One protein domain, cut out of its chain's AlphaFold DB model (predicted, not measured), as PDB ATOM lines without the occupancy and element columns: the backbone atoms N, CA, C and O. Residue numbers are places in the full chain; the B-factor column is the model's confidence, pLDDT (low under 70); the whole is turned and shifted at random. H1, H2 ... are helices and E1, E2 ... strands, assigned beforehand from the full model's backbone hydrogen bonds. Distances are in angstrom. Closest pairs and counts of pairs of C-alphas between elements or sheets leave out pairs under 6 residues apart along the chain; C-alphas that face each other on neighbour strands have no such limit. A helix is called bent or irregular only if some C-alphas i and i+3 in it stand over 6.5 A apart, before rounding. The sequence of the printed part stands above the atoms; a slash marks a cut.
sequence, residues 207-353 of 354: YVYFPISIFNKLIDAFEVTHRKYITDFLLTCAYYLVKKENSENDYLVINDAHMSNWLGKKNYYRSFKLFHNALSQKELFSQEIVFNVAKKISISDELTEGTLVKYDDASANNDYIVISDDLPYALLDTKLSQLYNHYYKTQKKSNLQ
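What this domain is: This is residues 207 to 353 of the 354 residues of an uncharacterized protein of Acholeplasmataceae bacterium Mahy22 (UniProt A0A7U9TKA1). A long helix, H2, runs through the middle of the domain, with the small sheet E4, E1, E5 over one part of it and helix H4 crossing another part. Helix H6 crosses H2 at a steep angle, and residues 345 to 353, of which 345 to 350 belong to H6, stick out as an arm; the hairpin E2 and E3 packs on H4 through E2. The printed part has 147 residues with six named helices and five named strands, in the order E1, H1, H2, H3, H4, E2, E3, H5, E4, E5, H6, and its class is mixed, helices and strands. Both sheets, E4 - E1 - E5 and E2 - E3, are antiparallel. The whole is compact, with a radius of gyration of the C-alphas of 15.5 A, and spans 54 by 36 by 28 A.

Where its parts are: E1, residues 207 to 211, begins at C-alpha 207 (-5.081, -19.419, -46.632). H1 is residues 212 to 221, 14.1 A long. H2, residues 224 to 245, measures 32.7 A; it has a kink of 35 degrees near residue 231 and is irregular, C-alphas 225 and 228 being 7.6 A apart. H3 is residues 256 to 262, and H4, residues 268 to 280, measures 18.2 A. E2, residues 286 to 291, and E3, residues 294 to 299, measure 15.9 A and 16.3 A. H5 is residues 301 to 304, E4 residues 308 to 311 and E5 residues 320 to 323. H6, residues 329 to 350, is 31.8 A long and ends at C-alpha 350 (13.153, -10.813, -19.675).

How they stand to each other: In the sheet, E1 is the inner strand: N 210 and O 321 of E5 are 2.9 A apart, N 209 and O 308 of E4 2.8 A. H1 and H2 are on one face of the sheet E4, E1, E5, an arrangement in two layers, one of helices and one of strands. H2 lies over E4, E1 and E5 at a height over the sheet of 10.3 A, slantwise to the strands. H4 touches H2, about perpendicular at 84 degrees, closest at the C-alphas of Tyr 229 and Ser 271, 6.4 A. H6 touches H2 at a steep tilt of 61 degrees, opposite ways, closest at the C-alphas of Thr 231 and Asp 333, 5.9 A. H3 touches H4, closest at the C-alphas of Ser 260 and Tyr 268, 5.2 A. In the hairpin E2 and E3, N 289 and O 296 are 3.1 A apart. H5 only grazes the three-stranded sheet, with residues 303 to 304. Every O i to N i+4 pair is within hydrogen-bond range in H1, H3, H4 and H6, and 13 of 18 are in H2; H5 is too short for such a pair.

The domain as a whole: The C-alphas farthest apart are those of Asn 292 and Gln 353, 54.7 A. The printed part has no cut, and no link is long. The mean pLDDT of the printed part is 72.6; among the residues under 70 are 246 to 258, 278 to 303 and 348 to 353.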
ATOM      1  N   TYR A 207      -5.954 -20.125 -47.552       88.38
ATOM      2  CA  TYR A 207      -5.081 -19.419 -46.632       88.38
ATOM      3  C   TYR A 207      -5.024 -20.210 -45.332       88.38
ATOM      4  O   TYR A 207      -6.051 -20.425 -44.686       88.38
ATOM      5  N   VAL A 208      -3.826 -20.654 -44.953       88.06
ATOM      6  CA  VAL A 208      -3.623 -21.392 -43.701       88.06
ATOM      7  C   VAL A 208      -3.006 -20.464 -42.666       88.06
ATOM      8  O   VAL A 208      -1.912 -19.937 -42.865       88.06
ATOM      9  N   TYR A 209      -3.719 -20.258 -41.566       90.00
ATOM     10  CA  TYR A 209      -3.379 -19.329 -40.498       90.00
ATOM     11  C   TYR A 209      -2.816 -20.095 -39.309       90.00
ATOM     12  O   TYR A 209      -3.577 -20.646 -38.519       90.00
ATOM     13  N   PHE A 210      -1.496 -20.092 -39.148       89.12
ATOM     14  CA  PHE A 210      -0.841 -20.670 -37.976       89.12
ATOM     15  C   PHE A 210      -0.745 -19.634 -36.856       89.12
ATOM     16  O   PHE A 210      -0.174 -18.566 -37.089       89.12
ATOM     17  N   PRO A 211      -1.236 -19.918 -35.640       88.88
ATOM     18  CA  PRO A 211      -1.015 -19.037 -34.501       88.88
ATOM     19  C   PRO A 211       0.480 -18.795 -34.268       88.88
ATOM     20  O   PRO A 211       1.293 -19.719 -34.367       88.88
ATOM     21  N   ILE A 212       0.863 -17.574 -33.885       87.62
ATOM     22  CA  ILE A 212       2.264 -17.270 -33.527       87.62
ATOM     23  C   ILE A 212       2.758 -18.159 -32.373       87.62
ATOM     24  O   ILE A 212       3.944 -18.483 -32.306       87.62
ATOM     25  N   SER A 213       1.864 -18.620 -31.493       84.88
ATOM     26  CA  SER A 213       2.201 -19.574 -30.431       84.88
ATOM     27  C   SER A 213       2.790 -20.883 -30.973       84.88
ATOM     28  O   SER A 213       3.752 -21.382 -30.393       84.88
ATOM     29  N   ILE A 214       2.296 -21.397 -32.106       83.69
ATOM     30  CA  ILE A 214       2.866 -22.576 -32.777       83.69
ATOM     31  C   ILE A 214       4.286 -22.274 -33.250       83.69
ATOM     32  O   ILE A 214       5.197 -23.067 -33.027       83.69
ATOM     33  N   PHE A 215       4.516 -21.100 -33.835       84.88
ATOM     34  CA  PHE A 215       5.858 -20.700 -34.252       84.88
ATOM     35  C   PHE A 215       6.834 -20.584 -33.077       84.88
ATOM     36  O   PHE A 215       7.967 -21.044 -33.189       84.88
ATOM     37  N   ASN A 216       6.394 -20.052 -31.936       84.12
ATOM     38  CA  ASN A 216       7.215 -20.004 -30.725       84.12
ATOM     39  C   ASN A 216       7.549 -21.418 -30.218       84.12
ATOM     40  O   ASN A 216       8.720 -21.705 -29.976       84.12
ATOM     41  N   LYS A 217       6.560 -22.330 -30.168       80.25
ATOM     42  CA  LYS A 217       6.787 -23.750 -29.837       80.25
ATOM     43  C   LYS A 217       7.824 -24.382 -30.776       80.25
ATOM     44  O   LYS A 217       8.728 -25.075 -30.319       80.25
ATOM     45  N   LEU A 218       7.739 -24.112 -32.083       80.25
ATOM     46  CA  LEU A 218       8.706 -24.604 -33.070       80.25
ATOM     47  C   LEU A 218      10.101 -24.000 -32.864       80.25
ATOM     48  O   LEU A 218      11.093 -24.715 -32.955       80.25
ATOM     49  N   ILE A 219      10.207 -22.709 -32.556       80.81
ATOM     50  CA  ILE A 219      11.494 -22.078 -32.246       80.81
ATOM     51  C   ILE A 219      12.153 -22.728 -31.029       80.81
ATOM     52  O   ILE A 219      13.355 -22.989 -31.065       80.81
ATOM     53  N   ASP A 220      11.387 -22.969 -29.968       78.44
ATOM     54  CA  ASP A 220      11.898 -23.592 -28.747       78.44
ATOM     55  C   ASP A 220      12.249 -25.065 -28.988       78.44
ATOM     56  O   ASP A 220      13.181 -25.608 -28.384       78.44
ATOM     57  N   ALA A 221      11.539 -25.724 -29.909       74.94
ATOM     58  CA  ALA A 221      11.790 -27.105 -30.278       74.94
ATOM     59  C   ALA A 221      13.049 -27.278 -31.145       74.94
ATOM     60  O   ALA A 221      13.826 -28.209 -30.922       74.94
ATOM     61  N   PHE A 222      13.306 -26.373 -32.086       74.50
ATOM     62  CA  PHE A 222      14.388 -26.517 -33.054       74.50
ATOM     63  C   PHE A 222      15.721 -25.943 -32.566       74.50
ATOM     64  O   PHE A 222      15.837 -24.778 -32.188       74.50
ATOM     65  N   GLU A 223      16.786 -26.735 -32.692       72.06
ATOM     66  CA  GLU A 223      18.145 -26.210 -32.556       72.06
ATOM     67  C   GLU A 223      18.459 -25.151 -33.623       72.06
ATOM     68  O   GLU A 223      17.881 -25.122 -34.715       72.06
ATOM     69  N   VAL A 224      19.465 -24.318 -33.338       70.44
ATOM     70  CA  VAL A 224      19.925 -23.233 -34.221       70.44
ATOM     71  C   VAL A 224      20.196 -23.707 -35.650       70.44
ATOM     72  O   VAL A 224      19.842 -23.037 -36.620       70.44
ATOM     73  N   THR A 225      20.788 -24.888 -35.767       70.38
ATOM     74  CA  THR A 225      21.189 -25.549 -37.012       70.38
ATOM     75  C   THR A 225      20.005 -25.984 -37.883       70.38
ATOM     76  O   THR A 225      20.146 -26.077 -39.106       70.38
ATOM     77  N   HIS A 226      18.828 -26.197 -37.286       74.06
ATOM     78  CA  HIS A 226      17.643 -26.735 -37.956       74.06
ATOM     79  C   HIS A 226      16.604 -25.662 -38.340       74.06
ATOM     80  O   HIS A 226      15.599 -25.968 -38.975       74.06
ATOM     81  N   ARG A 227      16.858 -24.384 -38.036       71.81
ATOM     82  CA  ARG A 227      15.908 -23.271 -38.257       71.81
ATOM     83  C   ARG A 227      15.465 -23.075 -39.698       71.81
ATOM     84  O   ARG A 227      14.301 -22.786 -39.949       71.81
ATOM     85  N   LYS A 228      16.378 -23.293 -40.642       75.12
ATOM     86  CA  LYS A 228      16.107 -23.219 -42.088       75.12
ATOM     87  C   LYS A 228      15.037 -24.213 -42.568       75.12
ATOM     88  O   LYS A 228      14.636 -24.162 -43.726       75.12
ATOM     89  N   TYR A 229      14.609 -25.135 -41.705       78.38
ATOM     90  CA  TYR A 229      13.568 -26.117 -41.986       78.38
ATOM     91  C   TYR A 229      12.198 -25.742 -41.401       78.38
ATOM     92  O   TYR A 229      11.228 -26.415 -41.728       78.38
ATOM     93  N   ILE A 230      12.074 -24.678 -40.596       82.31
ATOM     94  CA  ILE A 230      10.779 -24.248 -40.030       82.31
ATOM     95  C   ILE A 230       9.829 -23.796 -41.144       82.31
ATOM     96  O   ILE A 230       8.667 -24.193 -41.166       82.31
ATOM     97  N   THR A 231      10.331 -23.028 -42.111       85.44
ATOM     98  CA  THR A 231       9.570 -22.607 -43.297       85.44
ATOM     99  C   THR A 231       9.055 -23.818 -44.082       85.44
ATOM    100  O   THR A 231       7.876 -23.895 -44.422       85.44
ATOM    101  N   ASP A 232       9.925 -24.807 -44.307       83.81
ATOM    102  CA  ASP A 232       9.585 -26.072 -44.970       83.81
ATOM    103  C   ASP A 232       8.522 -26.858 -44.199       83.81
ATOM    104  O   ASP A 232       7.566 -27.357 -44.794       83.81
ATOM    105  N   PHE A 233       8.675 -26.950 -42.879       83.19
ATOM    106  CA  PHE A 233       7.739 -27.622 -41.988       83.19
ATOM    107  C   PHE A 233       6.350 -26.985 -42.053       83.19
ATOM    108  O   PHE A 233       5.372 -27.678 -42.320       83.19
ATOM    109  N   LEU A 234       6.264 -25.666 -41.881       85.44
ATOM    110  CA  LEU A 234       5.002 -24.934 -41.883       85.44
ATOM    111  C   LEU A 234       4.270 -25.027 -43.231       85.44
ATOM    112  O   LEU A 234       3.065 -25.261 -43.254       85.44
ATOM    113  N   LEU A 235       4.987 -24.938 -44.357       86.44
ATOM    114  CA  LEU A 235       4.396 -25.158 -45.685       86.44
ATOM    115  C   LEU A 235       3.861 -26.587 -45.841       86.44
ATOM    116  O   LEU A 235       2.789 -26.806 -46.402       86.44
ATOM    117  N   THR A 236       4.583 -27.565 -45.299       83.75
ATOM    118  CA  THR A 236       4.163 -28.973 -45.318       83.75
ATOM    119  C   THR A 236       2.918 -29.192 -44.467       83.75
ATOM    120  O   THR A 236       2.003 -29.885 -44.910       83.75
ATOM    121  N   CYS A 237       2.845 -28.553 -43.296       82.06
ATOM    122  CA  CYS A 237       1.661 -28.545 -42.439       82.06
ATOM    123  C   CYS A 237       0.471 -27.886 -43.134       82.06
ATOM    124  O   CYS A 237      -0.626 -28.429 -43.101       82.06
ATOM    125  N   ALA A 238       0.687 -26.753 -43.808       86.44
ATOM    126  CA  ALA A 238      -0.361 -26.058 -44.546       86.44
ATOM    127  C   ALA A 238      -0.977 -26.961 -45.619       86.44
ATOM    128  O   ALA A 238      -2.192 -27.125 -45.689       86.44
ATOM    129  N   TYR A 239      -0.124 -27.608 -46.414       81.44
ATOM    130  CA  TYR A 239      -0.572 -28.547 -47.436       81.44
ATOM    131  C   TYR A 239      -1.274 -29.776 -46.842       81.44
ATOM    132  O   TYR A 239      -2.270 -30.239 -47.394       81.44
ATOM    133  N   TYR A 240      -0.772 -30.298 -45.718       79.38
ATOM    134  CA  TYR A 240      -1.402 -31.400 -44.993       79.38
ATOM    135  C   TYR A 240      -2.811 -31.042 -44.524       79.38
ATOM    136  O   TYR A 240      -3.740 -31.793 -44.802       79.38
ATOM    137  N   LEU A 241      -2.978 -29.890 -43.872       81.19
ATOM    138  CA  LEU A 241      -4.253 -29.460 -43.300       81.19
ATOM    139  C   LEU A 241      -5.321 -29.248 -44.371       81.19
ATOM    140  O   LEU A 241      -6.408 -29.804 -44.251       81.19
ATOM    141  N   VAL A 242      -4.981 -28.562 -45.464       80.56
ATOM    142  CA  VAL A 242      -5.899 -28.373 -46.602       80.56
ATOM    143  C   VAL A 242      -6.348 -29.706 -47.198       80.56
ATOM    144  O   VAL A 242      -7.486 -29.869 -47.636       80.56
ATOM    145  N   LYS A 243      -5.457 -30.698 -47.232       75.31
ATOM    146  CA  LYS A 243      -5.803 -32.022 -47.739       75.31
ATOM    147  C   LYS A 243      -6.608 -32.847 -46.734       75.31
ATOM    148  O   LYS A 243      -7.505 -33.562 -47.166       75.31
ATOM    149  N   LYS A 244      -6.311 -32.742 -45.434       74.12
ATOM    150  CA  LYS A 244      -7.053 -33.409 -44.349       74.12
ATOM    151  C   LYS A 244      -8.500 -32.914 -44.287       74.12
ATOM    152  O   LYS A 244      -9.391 -33.732 -44.134       74.12
ATOM    153  N   GLU A 245      -8.736 -31.619 -44.496       71.25
ATOM    154  CA  GLU A 245     -10.084 -31.025 -44.483       71.25
ATOM    155  C   GLU A 245     -11.035 -31.646 -45.521       71.25
ATOM    156  O   GLU A 245     -12.237 -31.718 -45.297       71.25
ATOM    157  N   ASN A 246     -10.494 -32.151 -46.632       62.09
ATOM    158  CA  ASN A 246     -11.264 -32.768 -47.715       62.09
ATOM    159  C   ASN A 246     -11.217 -34.314 -47.683       62.09
ATOM    160  O   ASN A 246     -11.512 -34.958 -48.687       62.09
ATOM    161  N   SER A 247     -10.785 -34.928 -46.575       63.09
ATOM    162  CA  SER A 247     -10.612 -36.380 -46.445       63.09
ATOM    163  C   SER A 247     -11.473 -36.938 -45.313       63.09
ATOM    164  O   SER A 247     -11.350 -36.504 -44.176       63.09
ATOM    165  N   GLU A 248     -12.261 -37.977 -45.602       56.06
ATOM    166  CA  GLU A 248     -12.963 -38.769 -44.574       56.06
ATOM    167  C   GLU A 248     -12.013 -39.679 -43.776       56.06
ATOM    168  O   GLU A 248     -12.382 -40.212 -42.735       56.06
ATOM    169  N   ASN A 249     -10.780 -39.874 -44.256       55.47
ATOM    170  CA  ASN A 249      -9.780 -40.643 -43.525       55.47
ATOM    171  C   ASN A 249      -9.155 -39.804 -42.409       55.47
ATOM    172  O   ASN A 249      -8.656 -38.707 -42.670       55.47
ATOM    173  N   ASP A 250      -9.022 -40.415 -41.230       52.84
ATOM    174  CA  ASP A 250      -8.315 -39.862 -40.065       52.84
ATOM    175  C   ASP A 250      -6.852 -39.484 -40.365       52.84
ATOM    176  O   ASP A 250      -6.250 -38.650 -39.684       52.84
ATOM    177  N   TYR A 251      -6.267 -40.087 -41.406       55.09
ATOM    178  CA  TYR A 251      -4.874 -39.896 -41.790       55.09
ATOM    179  C   TYR A 251      -4.745 -39.618 -43.285       55.09
ATOM    180  O   TYR A 251      -5.249 -40.365 -44.125       55.09
ATOM    181  N   LEU A 252      -3.962 -38.593 -43.621       62.66
ATOM    182  CA  LEU A 252      -3.611 -38.262 -44.995       62.66
ATOM    183  C   LEU A 252      -2.140 -38.577 -45.289       62.66
ATOM    184  O   LEU A 252      -1.257 -38.380 -44.457       62.66
ATOM    185  N   VAL A 253      -1.863 -39.045 -46.507       62.38
ATOM    186  CA  VAL A 253      -0.512 -39.340 -46.989       62.38
ATOM    187  C   VAL A 253      -0.040 -38.253 -47.945       62.38
ATOM    188  O   VAL A 253      -0.639 -38.044 -49.001       62.38
ATOM    189  N   ILE A 254       1.084 -37.611 -47.623       65.56
ATOM    190  CA  ILE A 254       1.781 -36.705 -48.542       65.56
ATOM    191  C   ILE A 254       2.981 -37.424 -49.150       65.56
ATOM    192  O   ILE A 254       3.847 -37.924 -48.439       65.56
ATOM    193  N   ASN A 255       3.052 -37.426 -50.478       69.06
ATOM    194  CA  ASN A 255       4.200 -37.926 -51.224       69.06
ATOM    195  C   ASN A 255       5.357 -36.899 -51.199       69.06
ATOM    196  O   ASN A 255       5.167 -35.715 -51.490       69.06
ATOM    197  N   ASP A 256       6.568 -37.349 -50.872       67.94
ATOM    198  CA  ASP A 256       7.767 -36.512 -50.745       67.94
ATOM    199  C   ASP A 256       8.206 -35.891 -52.074       67.94
ATOM    200  O   ASP A 256       8.610 -34.724 -52.110       67.94
ATOM    201  N   ALA A 257       8.088 -36.629 -53.178       65.31
ATOM    202  CA  ALA A 257       8.336 -36.109 -54.508       65.31
ATOM    203  C   ALA A 257       7.351 -34.987 -54.808       65.31
ATOM    204  O   ALA A 257       7.797 -33.959 -55.307       65.31
ATOM    205  N   HIS A 258       6.062 -35.136 -54.464       67.81
ATOM    206  CA  HIS A 258       5.028 -34.105 -54.645       67.81
ATOM    207  C   HIS A 258       5.382 -32.808 -53.922       67.81
ATOM    208  O   HIS A 258       5.459 -31.753 -54.562       67.81
ATOM    209  N   MET A 259       5.688 -32.930 -52.631       74.62
ATOM    210  CA  MET A 259       6.116 -31.832 -51.771       74.62
ATOM    211  C   MET A 259       7.398 -31.164 -52.291       74.62
ATOM    212  O   MET A 259       7.465 -29.942 -52.385       74.62
ATOM    213  N   SER A 260       8.376 -31.961 -52.742       72.38
ATOM    214  CA  SER A 260       9.643 -31.475 -53.308       72.38
ATOM    215  C   SER A 260       9.431 -30.495 -54.461       72.38
ATOM    216  O   SER A 260       9.988 -29.401 -54.422       72.38
ATOM    217  N   ASN A 261       8.622 -30.836 -55.479       68.69
ATOM    218  CA  ASN A 261       8.443 -29.884 -56.588       68.69
ATOM    219  C   ASN A 261       7.504 -28.734 -56.228       68.69
ATOM    220  O   ASN A 261       7.675 -27.672 -56.807       68.69
ATOM    221  N   TRP A 262       6.552 -28.902 -55.298       73.25
ATOM    222  CA  TRP A 262       5.737 -27.759 -54.862       73.25
ATOM    223  C   TRP A 262       6.602 -26.706 -54.162       73.25
ATOM    224  O   TRP A 262       6.519 -25.528 -54.481       73.25
ATOM    225  N   LEU A 263       7.527 -27.142 -53.303       73.88
ATOM    226  CA  LEU A 263       8.497 -26.261 -52.649       73.88
ATOM    227  C   LEU A 263       9.655 -25.827 -53.562       73.88
ATOM    228  O   LEU A 263      10.480 -25.013 -53.155       73.88
ATOM    229  N   GLY A 264       9.784 -26.406 -54.761       74.38
ATOM    230  CA  GLY A 264      10.939 -26.191 -55.638       74.38
ATOM    231  C   GLY A 264      12.267 -26.707 -55.060       74.38
ATOM    232  O   GLY A 264      13.336 -26.227 -55.433       74.38
ATOM    233  N   LYS A 265      12.231 -27.680 -54.140       75.75
ATOM    234  CA  LYS A 265      13.407 -28.178 -53.411       75.75
ATOM    235  C   LYS A 265      13.777 -29.600 -53.809       75.75
ATOM    236  O   LYS A 265      13.026 -30.547 -53.593       75.75
ATOM    237  N   LYS A 266      15.004 -29.778 -54.304       74.94
ATOM    238  CA  LYS A 266      15.592 -31.114 -54.495       74.94
ATOM    239  C   LYS A 266      15.882 -31.755 -53.131       74.94
ATOM    240  O   LYS A 266      16.405 -31.094 -52.239       74.94
ATOM    241  N   ASN A 267      15.615 -33.056 -52.992       69.19
ATOM    242  CA  ASN A 267      15.873 -33.846 -51.777       69.19
ATOM    243  C   ASN A 267      15.130 -33.367 -50.512       69.19
ATOM    244  O   ASN A 267      15.660 -33.522 -49.408       69.19
ATOM    245  N   TYR A 268      13.909 -32.838 -50.648       75.81
ATOM    246  CA  TYR A 268      13.094 -32.378 -49.516       75.81
ATOM    247  C   TYR A 268      12.963 -33.428 -48.398       75.81
ATOM    248  O   TYR A 268      13.001 -33.073 -47.226       75.81
ATOM    249  N   TYR A 269      12.927 -34.723 -48.730       72.56
ATOM    250  CA  TYR A 269      12.893 -35.798 -47.731       72.56
ATOM    251  C   TYR A 269      14.007 -35.700 -46.666       72.56
ATOM    252  O   TYR A 269      13.787 -36.022 -45.500       72.56
ATOM    253  N   ARG A 270      15.210 -35.229 -47.029       74.31
ATOM    254  CA  ARG A 270      16.294 -35.030 -46.051       74.31
ATOM    255  C   ARG A 270      15.960 -33.909 -45.069       74.31
ATOM    256  O   ARG A 270      16.185 -34.078 -43.877       74.31
ATOM    257  N   SER A 271      15.408 -32.804 -45.568       74.75
ATOM    258  CA  SER A 271      14.897 -31.698 -44.748       74.75
ATOM    259  C   SER A 271      13.763 -32.167 -43.835       74.75
ATOM    260  O   SER A 271      13.792 -31.874 -42.644       74.75
ATOM    261  N   PHE A 272      12.831 -32.960 -44.379       76.50
ATOM    262  CA  PHE A 272      11.733 -33.571 -43.632       76.50
ATOM    263  C   PHE A 272      12.234 -34.381 -42.436       76.50
ATOM    264  O   PHE A 272      11.851 -34.140 -41.294       76.50
ATOM    265  N   LYS A 273      13.168 -35.303 -42.685       75.44
ATOM    266  CA  LYS A 273      13.726 -36.169 -41.642       75.44
ATOM    267  C   LYS A 273      14.413 -35.380 -40.524       75.44
ATOM    268  O   LYS A 273      14.331 -35.766 -39.363       75.44
ATOM    269  N   LEU A 274      15.093 -34.287 -40.871       75.69
ATOM    270  CA  LEU A 274      15.795 -33.457 -39.893       75.69
ATOM    271  C   LEU A 274      14.832 -32.782 -38.917       75.69
ATOM    272  O   LEU A 274      15.090 -32.812 -37.717       75.69
ATOM    273  N   PHE A 275      13.712 -32.230 -39.395       75.19
ATOM    274  CA  PHE A 275      12.732 -31.675 -38.466       75.19
ATOM    275  C   PHE A 275      11.924 -32.742 -37.732       75.19
ATOM    276  O   PHE A 275      11.632 -32.560 -36.554       75.19
ATOM    277  N   HIS A 276      11.600 -33.862 -38.384       71.38
ATOM    278  CA  HIS A 276      10.879 -34.964 -37.746       71.38
ATOM    279  C   HIS A 276      11.637 -35.444 -36.505       71.38
ATOM    280  O   HIS A 276      11.058 -35.543 -35.430       71.38
ATOM    281  N   ASN A 277      12.952 -35.648 -36.631       70.44
ATOM    282  CA  ASN A 277      13.806 -36.053 -35.516       70.44
ATOM    283  C   ASN A 277      13.849 -35.018 -34.379       70.44
ATOM    284  O   ASN A 277      13.900 -35.399 -33.214       70.44
ATOM    285  N   ALA A 278      13.847 -33.722 -34.706       66.75
ATOM    286  CA  ALA A 278      13.862 -32.652 -33.707       66.75
ATOM    287  C   ALA A 278      12.536 -32.564 -32.931       66.75
ATOM    288  O   ALA A 278      12.538 -32.330 -31.724       66.75
ATOM    289  N   LEU A 279      11.409 -32.780 -33.614       66.69
ATOM    290  CA  LEU A 279      10.067 -32.734 -33.028       66.69
ATOM    291  C   LEU A 279       9.736 -34.001 -32.228       66.69
ATOM    292  O   LEU A 279       9.219 -33.907 -31.117       66.69
ATOM    293  N   SER A 280      10.131 -35.179 -32.725       61.88
ATOM    294  CA  SER A 280       9.917 -36.461 -32.040       61.88
ATOM    295  C   SER A 280      10.648 -36.570 -30.697       61.88
ATOM    296  O   SER A 280      10.273 -37.385 -29.863       61.88
ATOM    297  N   GLN A 281      11.700 -35.772 -30.478       57.97
ATOM    298  CA  GLN A 281      12.447 -35.717 -29.214       57.97
ATOM    299  C   GLN A 281      11.809 -34.804 -28.152       57.97
ATOM    300  O   GLN A 281      12.245 -34.834 -27.004       57.97
ATOM    301  N   LYS A 282      10.812 -33.984 -28.514       54.19
ATOM    302  CA  LYS A 282      10.224 -32.939 -27.651       54.19
ATOM    303  C   LYS A 282       8.707 -33.076 -27.452       54.19
ATOM    304  O   LYS A 282       8.046 -32.081 -27.186       54.19
ATOM    305  N   GLU A 283       8.165 -34.288 -27.603       55.53
ATOM    306  CA  GLU A 283       6.732 -34.626 -27.437       55.53
ATOM    307  C   GLU A 283       5.753 -33.889 -28.378       55.53
ATOM    308  O   GLU A 283       4.547 -34.062 -28.274       55.53
ATOM    309  N   LEU A 284       6.240 -33.150 -29.379       51.81
ATOM    310  CA  LEU A 284       5.414 -32.549 -30.429       51.81
ATOM    311  C   LEU A 284       5.327 -33.538 -31.601       51.81
ATOM    312  O   LEU A 284       6.200 -33.581 -32.467       51.81
ATOM    313  N   PHE A 285       4.330 -34.422 -31.597       50.94
ATOM    314  CA  PHE A 285       4.351 -35.599 -32.474       50.94
ATOM    315  C   PHE A 285       4.092 -35.287 -33.961       50.94
ATOM    316  O   PHE A 285       2.988 -34.963 -34.372       50.94
ATOM    317  N   SER A 286       5.079 -35.526 -34.823       53.94
ATOM    318  CA  SER A 286       4.837 -35.938 -36.213       53.94
ATOM    319  C   SER A 286       5.270 -37.397 -36.348       53.94
ATOM    320  O   SER A 286       6.363 -37.712 -35.883       53.94
ATOM    321  N   GLN A 287       4.463 -38.284 -36.937       53.19
ATOM    322  CA  GLN A 287       4.817 -39.706 -37.091       53.19
ATOM    323  C   GLN A 287       5.087 -40.061 -38.559       53.19
ATOM    324  O   GLN A 287       4.270 -39.778 -39.440       53.19
ATOM    325  N   GLU A 288       6.218 -40.722 -38.821       51.16
ATOM    326  CA  GLU A 288       6.490 -41.421 -40.081       51.16
ATOM    327  C   GLU A 288       5.763 -42.778 -40.064       51.16
ATOM    328  O   GLU A 288       6.129 -43.671 -39.300       51.16
ATOM    329  N   ILE A 289       4.740 -42.966 -40.905       47.66
ATOM    330  CA  ILE A 289       4.133 -44.297 -41.095       47.66
ATOM    331  C   ILE A 289       4.782 -44.919 -42.330       47.66
ATOM    332  O   ILE A 289       4.554 -44.477 -43.458       47.66
ATOM    333  N   VAL A 290       5.606 -45.945 -42.124       41.22
ATOM    334  CA  VAL A 290       6.239 -46.705 -43.208       41.22
ATOM    335  C   VAL A 290       5.383 -47.934 -43.501       41.22
ATOM    336  O   VAL A 290       5.399 -48.899 -42.748       41.22
ATOM    337  N   PHE A 291       4.639 -47.913 -44.609       37.69
ATOM    338  CA  PHE A 291       3.925 -49.090 -45.118       37.69
ATOM    339  C   PHE A 291       4.160 -49.211 -46.626       37.69
ATOM    340  O   PHE A 291       3.925 -48.251 -47.356       37.69
ATOM    341  N   ASN A 292       4.617 -50.385 -47.080       36.59
ATOM    342  CA  ASN A 292       4.745 -50.769 -48.493       36.59
ATOM    343  C   ASN A 292       5.242 -49.639 -49.420       36.59
ATOM    344  O   ASN A 292       4.520 -49.160 -50.288       36.59
ATOM    345  N   VAL A 293       6.509 -49.238 -49.253       41.31
ATOM    346  CA  VAL A 293       7.257 -48.323 -50.150       41.31
ATOM    347  C   VAL A 293       6.862 -46.834 -50.070       41.31
ATOM    348  O   VAL A 293       7.679 -45.984 -50.430       41.31
ATOM    349  N   ALA A 294       5.696 -46.474 -49.524       43.19
ATOM    350  CA  ALA A 294       5.301 -45.079 -49.309       43.19
ATOM    351  C   ALA A 294       5.641 -44.609 -47.882       43.19
ATOM    352  O   ALA A 294       5.161 -45.171 -46.897       43.19
ATOM    353  N   LYS A 295       6.459 -43.556 -47.767       50.16
ATOM    354  CA  LYS A 295       6.699 -42.858 -46.495       50.16
ATOM    355  C   LYS A 295       5.556 -41.876 -46.272       50.16
ATOM    356  O   LYS A 295       5.358 -40.987 -47.097       50.16
ATOM    357  N   LYS A 296       4.778 -42.065 -45.209       53.75
ATOM    358  CA  LYS A 296       3.626 -41.218 -44.876       53.75
ATOM    359  C   LYS A 296       3.999 -40.250 -43.754       53.75
ATOM    360  O   LYS A 296       4.799 -40.599 -42.891       53.75
ATOM    361  N   ILE A 297       3.395 -39.066 -43.765       59.41
ATOM    362  CA  ILE A 297       3.619 -37.997 -42.787       59.41
ATOM    363  C   ILE A 297       2.310 -37.782 -42.027       59.41
ATOM    364  O   ILE A 297       1.315 -37.426 -42.650       59.41
ATOM    365  N   SER A 298       2.318 -37.977 -40.709       61.81
ATOM    366  CA  SER A 298       1.248 -37.536 -39.805       61.81
ATOM    367  C   SER A 298       1.735 -36.354 -38.968       61.81
ATOM    368  O   SER A 298       2.908 -36.323 -38.593       61.81
ATOM    369  N   ILE A 299       0.862 -35.389 -38.687       67.75
ATOM    370  CA  ILE A 299       1.162 -34.168 -37.925       67.75
ATOM    371  C   ILE A 299       0.189 -34.117 -36.745       67.75
ATOM    372  O   ILE A 299      -1.006 -34.298 -36.963       67.75
ATOM    373  N   SER A 300       0.682 -33.913 -35.517       67.75
ATOM    374  CA  SER A 300      -0.168 -33.888 -34.324       67.75
ATOM    375  C   SER A 300      -1.163 -32.737 -34.352       67.75
ATOM    376  O   SER A 300      -0.889 -31.642 -34.858       67.75
ATOM    377  N   ASP A 301      -2.301 -32.977 -33.709       66.31
ATOM    378  CA  ASP A 301      -3.313 -31.950 -33.513       66.31
ATOM    379  C   ASP A 301      -2.776 -30.798 -32.640       66.31
ATOM    380  O   ASP A 301      -3.099 -29.652 -32.902       66.31
ATOM    381  N   GLU A 302      -1.837 -31.037 -31.715       69.88
ATOM    382  CA  GLU A 302      -1.173 -29.974 -30.928       69.88
ATOM    383  C   GLU A 302      -0.346 -28.986 -31.768       69.88
ATOM    384  O   GLU A 302      -0.227 -27.806 -31.426       69.88
ATOM    385  N   LEU A 303       0.267 -29.462 -32.858       69.31
ATOM    386  CA  LEU A 303       1.051 -28.632 -33.782       69.31
ATOM    387  C   LEU A 303       0.174 -27.895 -34.795       69.31
ATOM    388  O   LEU A 303       0.655 -27.016 -35.512       69.31
ATOM    389  N   THR A 304      -1.102 -28.259 -34.854       70.38
ATOM    390  CA  THR A 304      -2.104 -27.659 -35.733       70.38
ATOM    391  C   THR A 304      -3.241 -27.012 -34.937       70.38
ATOM    392  O   THR A 304      -4.166 -26.444 -35.512       70.38
ATOM    393  N   GLU A 305      -3.121 -26.989 -33.608       78.44
ATOM    394  CA  GLU A 305      -4.105 -26.449 -32.680       78.44
ATOM    395  C   GLU A 305      -4.313 -24.953 -32.929       78.44
ATOM    396  O   GLU A 305      -3.361 -24.175 -33.041       78.44
ATOM    397  N   GLY A 306      -5.577 -24.548 -33.061       77.12
ATOM    398  CA  GLY A 306      -5.945 -23.167 -33.376       77.12
ATOM    399  C   GLY A 306      -5.548 -22.710 -34.785       77.12
ATOM    400  O   GLY A 306      -5.713 -21.530 -35.096       77.12
ATOM    401  N   THR A 307      -5.039 -23.611 -35.636       84.50
ATOM    402  CA  THR A 307      -4.779 -23.313 -37.048       84.50
ATOM    403  C   THR A 307      -6.097 -23.244 -37.797       84.50
ATOM    404  O   THR A 307      -6.940 -24.129 -37.674       84.50
ATOM    405  N   LEU A 308      -6.277 -22.187 -38.583       85.25
ATOM    406  CA  LEU A 308      -7.488 -21.985 -39.372       85.25
ATOM    407  C   LEU A 308      -7.163 -22.171 -40.848       85.25
ATOM    408  O   LEU A 308      -6.186 -21.604 -41.343       85.25
ATOM    409  N   VAL A 309      -7.996 -22.922 -41.558       83.50
ATOM    410  CA  VAL A 309      -8.022 -22.906 -43.022       83.50
ATOM    411  C   VAL A 309      -9.184 -22.014 -43.429       83.50
ATOM    412  O   VAL A 309     -10.317 -22.230 -43.006       83.50
ATOM    413  N   LYS A 310      -8.894 -20.965 -44.198       84.25
ATOM    414  CA  LYS A 310      -9.920 -20.095 -44.776       84.25
ATOM    415  C   LYS A 310      -9.836 -20.098 -46.292       84.25
ATOM    416  O   LYS A 310      -8.759 -20.279 -46.867       84.25
ATOM    417  N   TYR A 311     -10.976 -19.820 -46.910       80.81
ATOM    418  CA  TYR A 311     -11.145 -19.722 -48.352       80.81
ATOM    419  C   TYR A 311     -11.371 -18.269 -48.739       80.81
ATOM    420  O   TYR A 311     -12.230 -17.620 -48.148       80.81
ATOM    421  N   ASP A 312     -10.591 -17.768 -49.698       69.12
ATOM    422  CA  ASP A 312     -10.785 -16.455 -50.338       69.12
ATOM    423  C   ASP A 312     -10.853 -15.237 -49.380       69.12
ATOM    424  O   ASP A 312     -11.181 -14.126 -49.790       69.12
ATOM    425  N   ASP A 313     -10.464 -15.423 -48.115       71.44
ATOM    426  CA  ASP A 313     -10.336 -14.399 -47.079       71.44
ATOM    427  C   ASP A 313      -8.888 -14.372 -46.585       71.44
ATOM    428  O   ASP A 313      -8.438 -15.250 -45.841       71.44
ATOM    429  N   ALA A 314      -8.166 -13.337 -47.012       66.19
ATOM    430  CA  ALA A 314      -6.785 -13.061 -46.637       66.19
ATOM    431  C   ALA A 314      -6.674 -12.080 -45.451       66.19
ATOM    432  O   ALA A 314      -5.645 -11.411 -45.326       66.19
ATOM    433  N   SER A 315      -7.725 -11.922 -44.628       72.12
ATOM    434  CA  SER A 315      -7.746 -10.931 -43.545       72.12
ATOM    435  C   SER A 315      -6.472 -10.982 -42.702       72.12
ATOM    436  O   SER A 315      -6.141 -11.976 -42.055       72.12
ATOM    437  N   ALA A 316      -5.732  -9.874 -42.724       60.66
ATOM    438  CA  ALA A 316      -4.488  -9.753 -41.992       60.66
ATOM    439  C   ALA A 316      -4.787  -9.733 -40.490       60.66
ATOM    440  O   ALA A 316      -5.347  -8.770 -39.970       60.66
ATOM    441  N   ASN A 317      -4.388 -10.796 -39.797       70.38
ATOM    442  CA  ASN A 317      -4.361 -10.835 -38.346       70.38
ATOM    443  C   ASN A 317      -2.904 -10.949 -37.885       70.38
ATOM    444  O   ASN A 317      -2.194 -11.879 -38.269       70.38
ATOM    445  N   ASN A 318      -2.465  -9.991 -37.069       76.94
ATOM    446  CA  ASN A 318      -1.101  -9.943 -36.547       76.94
ATOM    447  C   ASN A 318      -0.782 -11.102 -35.598       76.94
ATOM    448  O   ASN A 318       0.395 -11.358 -35.372       76.94
ATOM    449  N   ASP A 319      -1.790 -11.818 -35.098       85.50
ATOM    450  CA  ASP A 319      -1.612 -12.971 -34.210       85.50
ATOM    451  C   ASP A 319      -1.297 -14.274 -34.968       85.50
ATOM    452  O   ASP A 319      -1.015 -15.310 -34.354       85.50
ATOM    453  N   TYR A 320      -1.313 -14.228 -36.306       86.81
ATOM    454  CA  TYR A 320      -1.165 -15.394 -37.169       86.81
ATOM    455  C   TYR A 320      -0.079 -15.219 -38.236       86.81
ATOM    456  O   TYR A 320       0.134 -14.160 -38.832       86.81
ATOM    457  N   ILE A 321       0.582 -16.330 -38.543       86.81
ATOM    458  CA  ILE A 321       1.390 -16.511 -39.742       86.81
ATOM    459  C   ILE A 321       0.477 -17.098 -40.814       86.81
ATOM    460  O   ILE A 321       0.012 -18.229 -40.696       86.81
ATOM    461  N   VAL A 322       0.238 -16.322 -41.866       88.12
ATOM    462  CA  VAL A 322      -0.591 -16.735 -43.002       88.12
ATOM    463  C   VAL A 322       0.284 -17.358 -44.082       88.12
ATOM    464  O   VAL A 322       1.255 -16.743 -44.530       88.12
ATOM    465  N   ILE A 323      -0.074 -18.567 -44.508       86.69
ATOM    466  CA  ILE A 323       0.579 -19.312 -45.581       86.69
ATOM    467  C   ILE A 323      -0.375 -19.416 -46.767       86.69
ATOM    468  O   ILE A 323      -1.523 -19.830 -46.615       86.69
ATOM    469  N   SER A 324       0.123 -19.041 -47.943       85.06
ATOM    470  CA  SER A 324      -0.559 -19.146 -49.235       85.06
ATOM    471  C   SER A 324       0.475 -19.304 -50.352       85.06
ATOM    472  O   SER A 324       1.651 -18.986 -50.161       85.06
ATOM    473  N   ASP A 325       0.043 -19.758 -51.529       77.50
ATOM    474  CA  ASP A 325       0.910 -19.862 -52.718       77.50
ATOM    475  C   ASP A 325       1.284 -18.498 -53.329       77.50
ATOM    476  O   ASP A 325       2.170 -18.417 -54.190       77.50
ATOM    477  N   ASP A 326       0.602 -17.430 -52.906       76.25
ATOM    478  CA  ASP A 326       0.862 -16.059 -53.348       76.25
ATOM    479  C   ASP A 326       2.020 -15.425 -52.570       76.25
ATOM    480  O   ASP A 326       2.597 -14.434 -53.015       76.25
ATOM    481  N   LEU A 327       2.397 -16.010 -51.427       79.31
ATOM    482  CA  LEU A 327       3.533 -15.577 -50.627       79.31
ATOM    483  C   LEU A 327       4.806 -16.302 -51.101       79.31
ATOM    484  O   LEU A 327       4.950 -17.501 -50.854       79.31
ATOM    485  N   PRO A 328       5.771 -15.612 -51.742       80.25
ATOM    486  CA  PRO A 328       6.996 -16.258 -52.189       80.25
ATOM    487  C   PRO A 328       7.740 -16.889 -51.014       80.25
ATOM    488  O   PRO A 328       7.885 -16.267 -49.960       80.25
ATOM    489  N   TYR A 329       8.290 -18.087 -51.224       81.25
ATOM    490  CA  TYR A 329       9.038 -18.825 -50.201       81.25
ATOM    491  C   TYR A 329      10.076 -17.946 -49.482       81.25
ATOM    492  O   TYR A 329      10.127 -17.911 -48.258       81.25
ATOM    493  N   ALA A 330      10.874 -17.187 -50.243       81.00
ATOM    494  CA  ALA A 330      11.912 -16.310 -49.697       81.00
ATOM    495  C   ALA A 330      11.347 -15.186 -48.812       81.00
ATOM    496  O   ALA A 330      11.976 -14.786 -47.831       81.00
ATOM    497  N   LEU A 331      10.153 -14.684 -49.137       83.25
ATOM    498  CA  LEU A 331       9.487 -13.654 -48.348       83.25
ATOM    499  C   LEU A 331       8.953 -14.233 -47.034       83.25
ATOM    500  O   LEU A 331       9.139 -13.621 -45.983       83.25
ATOM    501  N   LEU A 332       8.357 -15.430 -47.077       84.25
ATOM    502  CA  LEU A 332       7.946 -16.149 -45.871       84.25
ATOM    503  C   LEU A 332       9.152 -16.434 -44.967       84.25
ATOM    504  O   LEU A 332       9.119 -16.110 -43.784       84.25
ATOM    505  N   ASP A 333      10.239 -16.958 -45.530       83.75
ATOM    506  CA  ASP A 333      11.471 -17.260 -44.796       83.75
ATOM    507  C   ASP A 333      12.070 -16.009 -44.128       83.75
ATOM    508  O   ASP A 333      12.467 -16.025 -42.957       83.75
ATOM    509  N   THR A 334      12.039 -14.875 -44.835       86.06
ATOM    510  CA  THR A 334      12.453 -13.572 -44.297       86.06
ATOM    511  C   THR A 334      11.562 -13.138 -43.131       86.06
ATOM    512  O   THR A 334      12.073 -12.729 -42.085       86.06
ATOM    513  N   LYS A 335      10.235 -13.253 -43.271       85.81
ATOM    514  CA  LYS A 335       9.269 -12.892 -42.221       85.81
ATOM    515  C   LYS A 335       9.461 -13.747 -40.965       85.81
ATOM    516  O   LYS A 335       9.505 -13.213 -39.857       85.81
ATOM    517  N   LEU A 336       9.647 -15.056 -41.127       86.12
ATOM    518  CA  LEU A 336       9.918 -15.969 -40.014       86.12
ATOM    519  C   LEU A 336      11.258 -15.643 -39.337       86.12
ATOM    520  O   LEU A 336      11.340 -15.601 -38.111       86.12
ATOM    521  N   SER A 337      12.288 -15.302 -40.111       84.69
ATOM    522  CA  SER A 337      13.582 -14.861 -39.570       84.69
ATOM    523  C   SER A 337      13.471 -13.576 -38.736       84.69
ATOM    524  O   SER A 337      14.128 -13.436 -37.701       84.69
ATOM    525  N   GLN A 338      12.622 -12.631 -39.146       86.31
ATOM    526  CA  GLN A 338      12.351 -11.408 -38.382       86.31
ATOM    527  C   GLN A 338      11.620 -11.702 -37.066       86.31
ATOM    528  O   GLN A 338      12.045 -11.205 -36.019       86.31
ATOM    529  N   LEU A 339      10.575 -12.537 -37.100       84.81
ATOM    530  CA  LEU A 339       9.835 -12.960 -35.904       84.81
ATOM    531  C   LEU A 339      10.745 -13.681 -34.906       84.81
ATOM    532  O   LEU A 339      10.727 -13.380 -33.715       84.81
ATOM    533  N   TYR A 340      11.615 -14.558 -35.403       83.44
ATOM    534  CA  TYR A 340      12.634 -15.220 -34.598       83.44
ATOM    535  C   TYR A 340      13.553 -14.205 -33.890       83.44
ATOM    536  O   TYR A 340      13.760 -14.268 -32.675       83.44
ATOM    537  N   ASN A 341      14.090 -13.229 -34.630       83.31
ATOM    538  CA  ASN A 341      14.978 -12.214 -34.060       83.31
ATOM    539  C   ASN A 341      14.269 -11.364 -33.000       83.31
ATOM    540  O   ASN A 341      14.893 -10.946 -32.022       83.31
ATOM    541  N   HIS A 342      12.976 -11.103 -33.192       84.56
ATOM    542  CA  HIS A 342      12.151 -10.422 -32.206       84.56
ATOM    543  C   HIS A 342      11.993 -11.264 -30.929       84.56
ATOM    544  O   HIS A 342      12.316 -10.765 -29.852       84.56
ATOM    545  N   TYR A 343      11.617 -12.541 -31.055       83.12
ATOM    546  CA  TYR A 343      11.441 -13.479 -29.937       83.12
ATOM    547  C   TYR A 343      12.684 -13.582 -29.034       83.12
ATOM    548  O   TYR A 343      12.594 -13.492 -27.813       83.12
ATOM    549  N   TYR A 344      13.887 -13.683 -29.606       80.12
ATOM    550  CA  TYR A 344      15.107 -13.756 -28.787       80.12
ATOM    551  C   TYR A 344      15.489 -12.422 -28.152       80.12
ATOM    552  O   TYR A 344      16.030 -12.397 -27.045       80.12
ATOM    553  N   LYS A 345      15.219 -11.297 -28.823       81.88
ATOM    554  CA  LYS A 345      15.440  -9.972 -28.230       81.88
ATOM    555  C   LYS A 345      14.527  -9.749 -27.025       81.88
ATOM    556  O   LYS A 345      14.974  -9.146 -26.052       81.88
ATOM    557  N   THR A 346      13.286 -10.232 -27.070       79.38
ATOM    558  CA  THR A 346      12.344 -10.131 -25.948       79.38
ATOM    559  C   THR A 346      12.697 -11.102 -24.818       79.38
ATOM    560  O   THR A 346      12.768 -10.662 -23.674       79.38
ATOM    561  N   GLN A 347      13.060 -12.356 -25.116       75.81
ATOM    562  CA  GLN A 347      13.523 -13.328 -24.106       75.81
ATOM    563  C   GLN A 347      14.841 -12.918 -23.423       75.81
ATOM    564  O   GLN A 347      15.036 -13.101 -22.223       75.81
ATOM    565  N   LYS A 348      15.777 -12.307 -24.160       62.22
ATOM    566  CA  LYS A 348      17.025 -11.807 -23.566       62.22
ATOM    567  C   LYS A 348      16.776 -10.619 -22.631       62.22
ATOM    568  O   LYS A 348      17.480 -10.480 -21.640       62.22
ATOM    569  N   LYS A 349      15.770  -9.781 -22.920       58.25
ATOM    570  CA  LYS A 349      15.348  -8.687 -22.030       58.25
ATOM    571  C   LYS A 349      14.663  -9.201 -20.762       58.25
ATOM    572  O   LYS A 349      14.950  -8.668 -19.698       58.25
ATOM    573  N   SER A 350      13.822 -10.233 -20.850       59.38
ATOM    574  CA  SER A 350      13.153 -10.813 -19.675       59.38
ATOM    575  C   SER A 350      14.132 -11.527 -18.733       59.38
ATOM    576  O   SER A 350      13.988 -11.419 -17.520       59.38
ATOM    577  N   ASN A 351      15.171 -12.177 -19.269       53.97
ATOM    578  CA  ASN A 351      16.227 -12.822 -18.475       53.97
ATOM    579  C   ASN A 351      17.279 -11.853 -17.903       53.97
ATOM    580  O   ASN A 351      18.073 -12.265 -17.072       53.97
ATOM    581  N   LEU A 352      17.317 -10.595 -18.355       52.50
ATOM    582  CA  LEU A 352      18.147  -9.530 -17.766       52.50
ATOM    583  C   LEU A 352      17.394  -8.729 -16.685       52.50
ATOM    584  O   LEU A 352      17.996  -7.891 -16.020       52.50
ATOM    585  N   GLN A 353      16.080  -8.940 -16.559       46.19
ATOM    586  CA  GLN A 353      15.204  -8.297 -15.570       46.19
ATOM    587  C   GLN A 353      14.814  -9.228 -14.410       46.19
ATOM    588  O   GLN A 353      14.198  -8.766 -13.451       46.19
TER     589      GLN A 353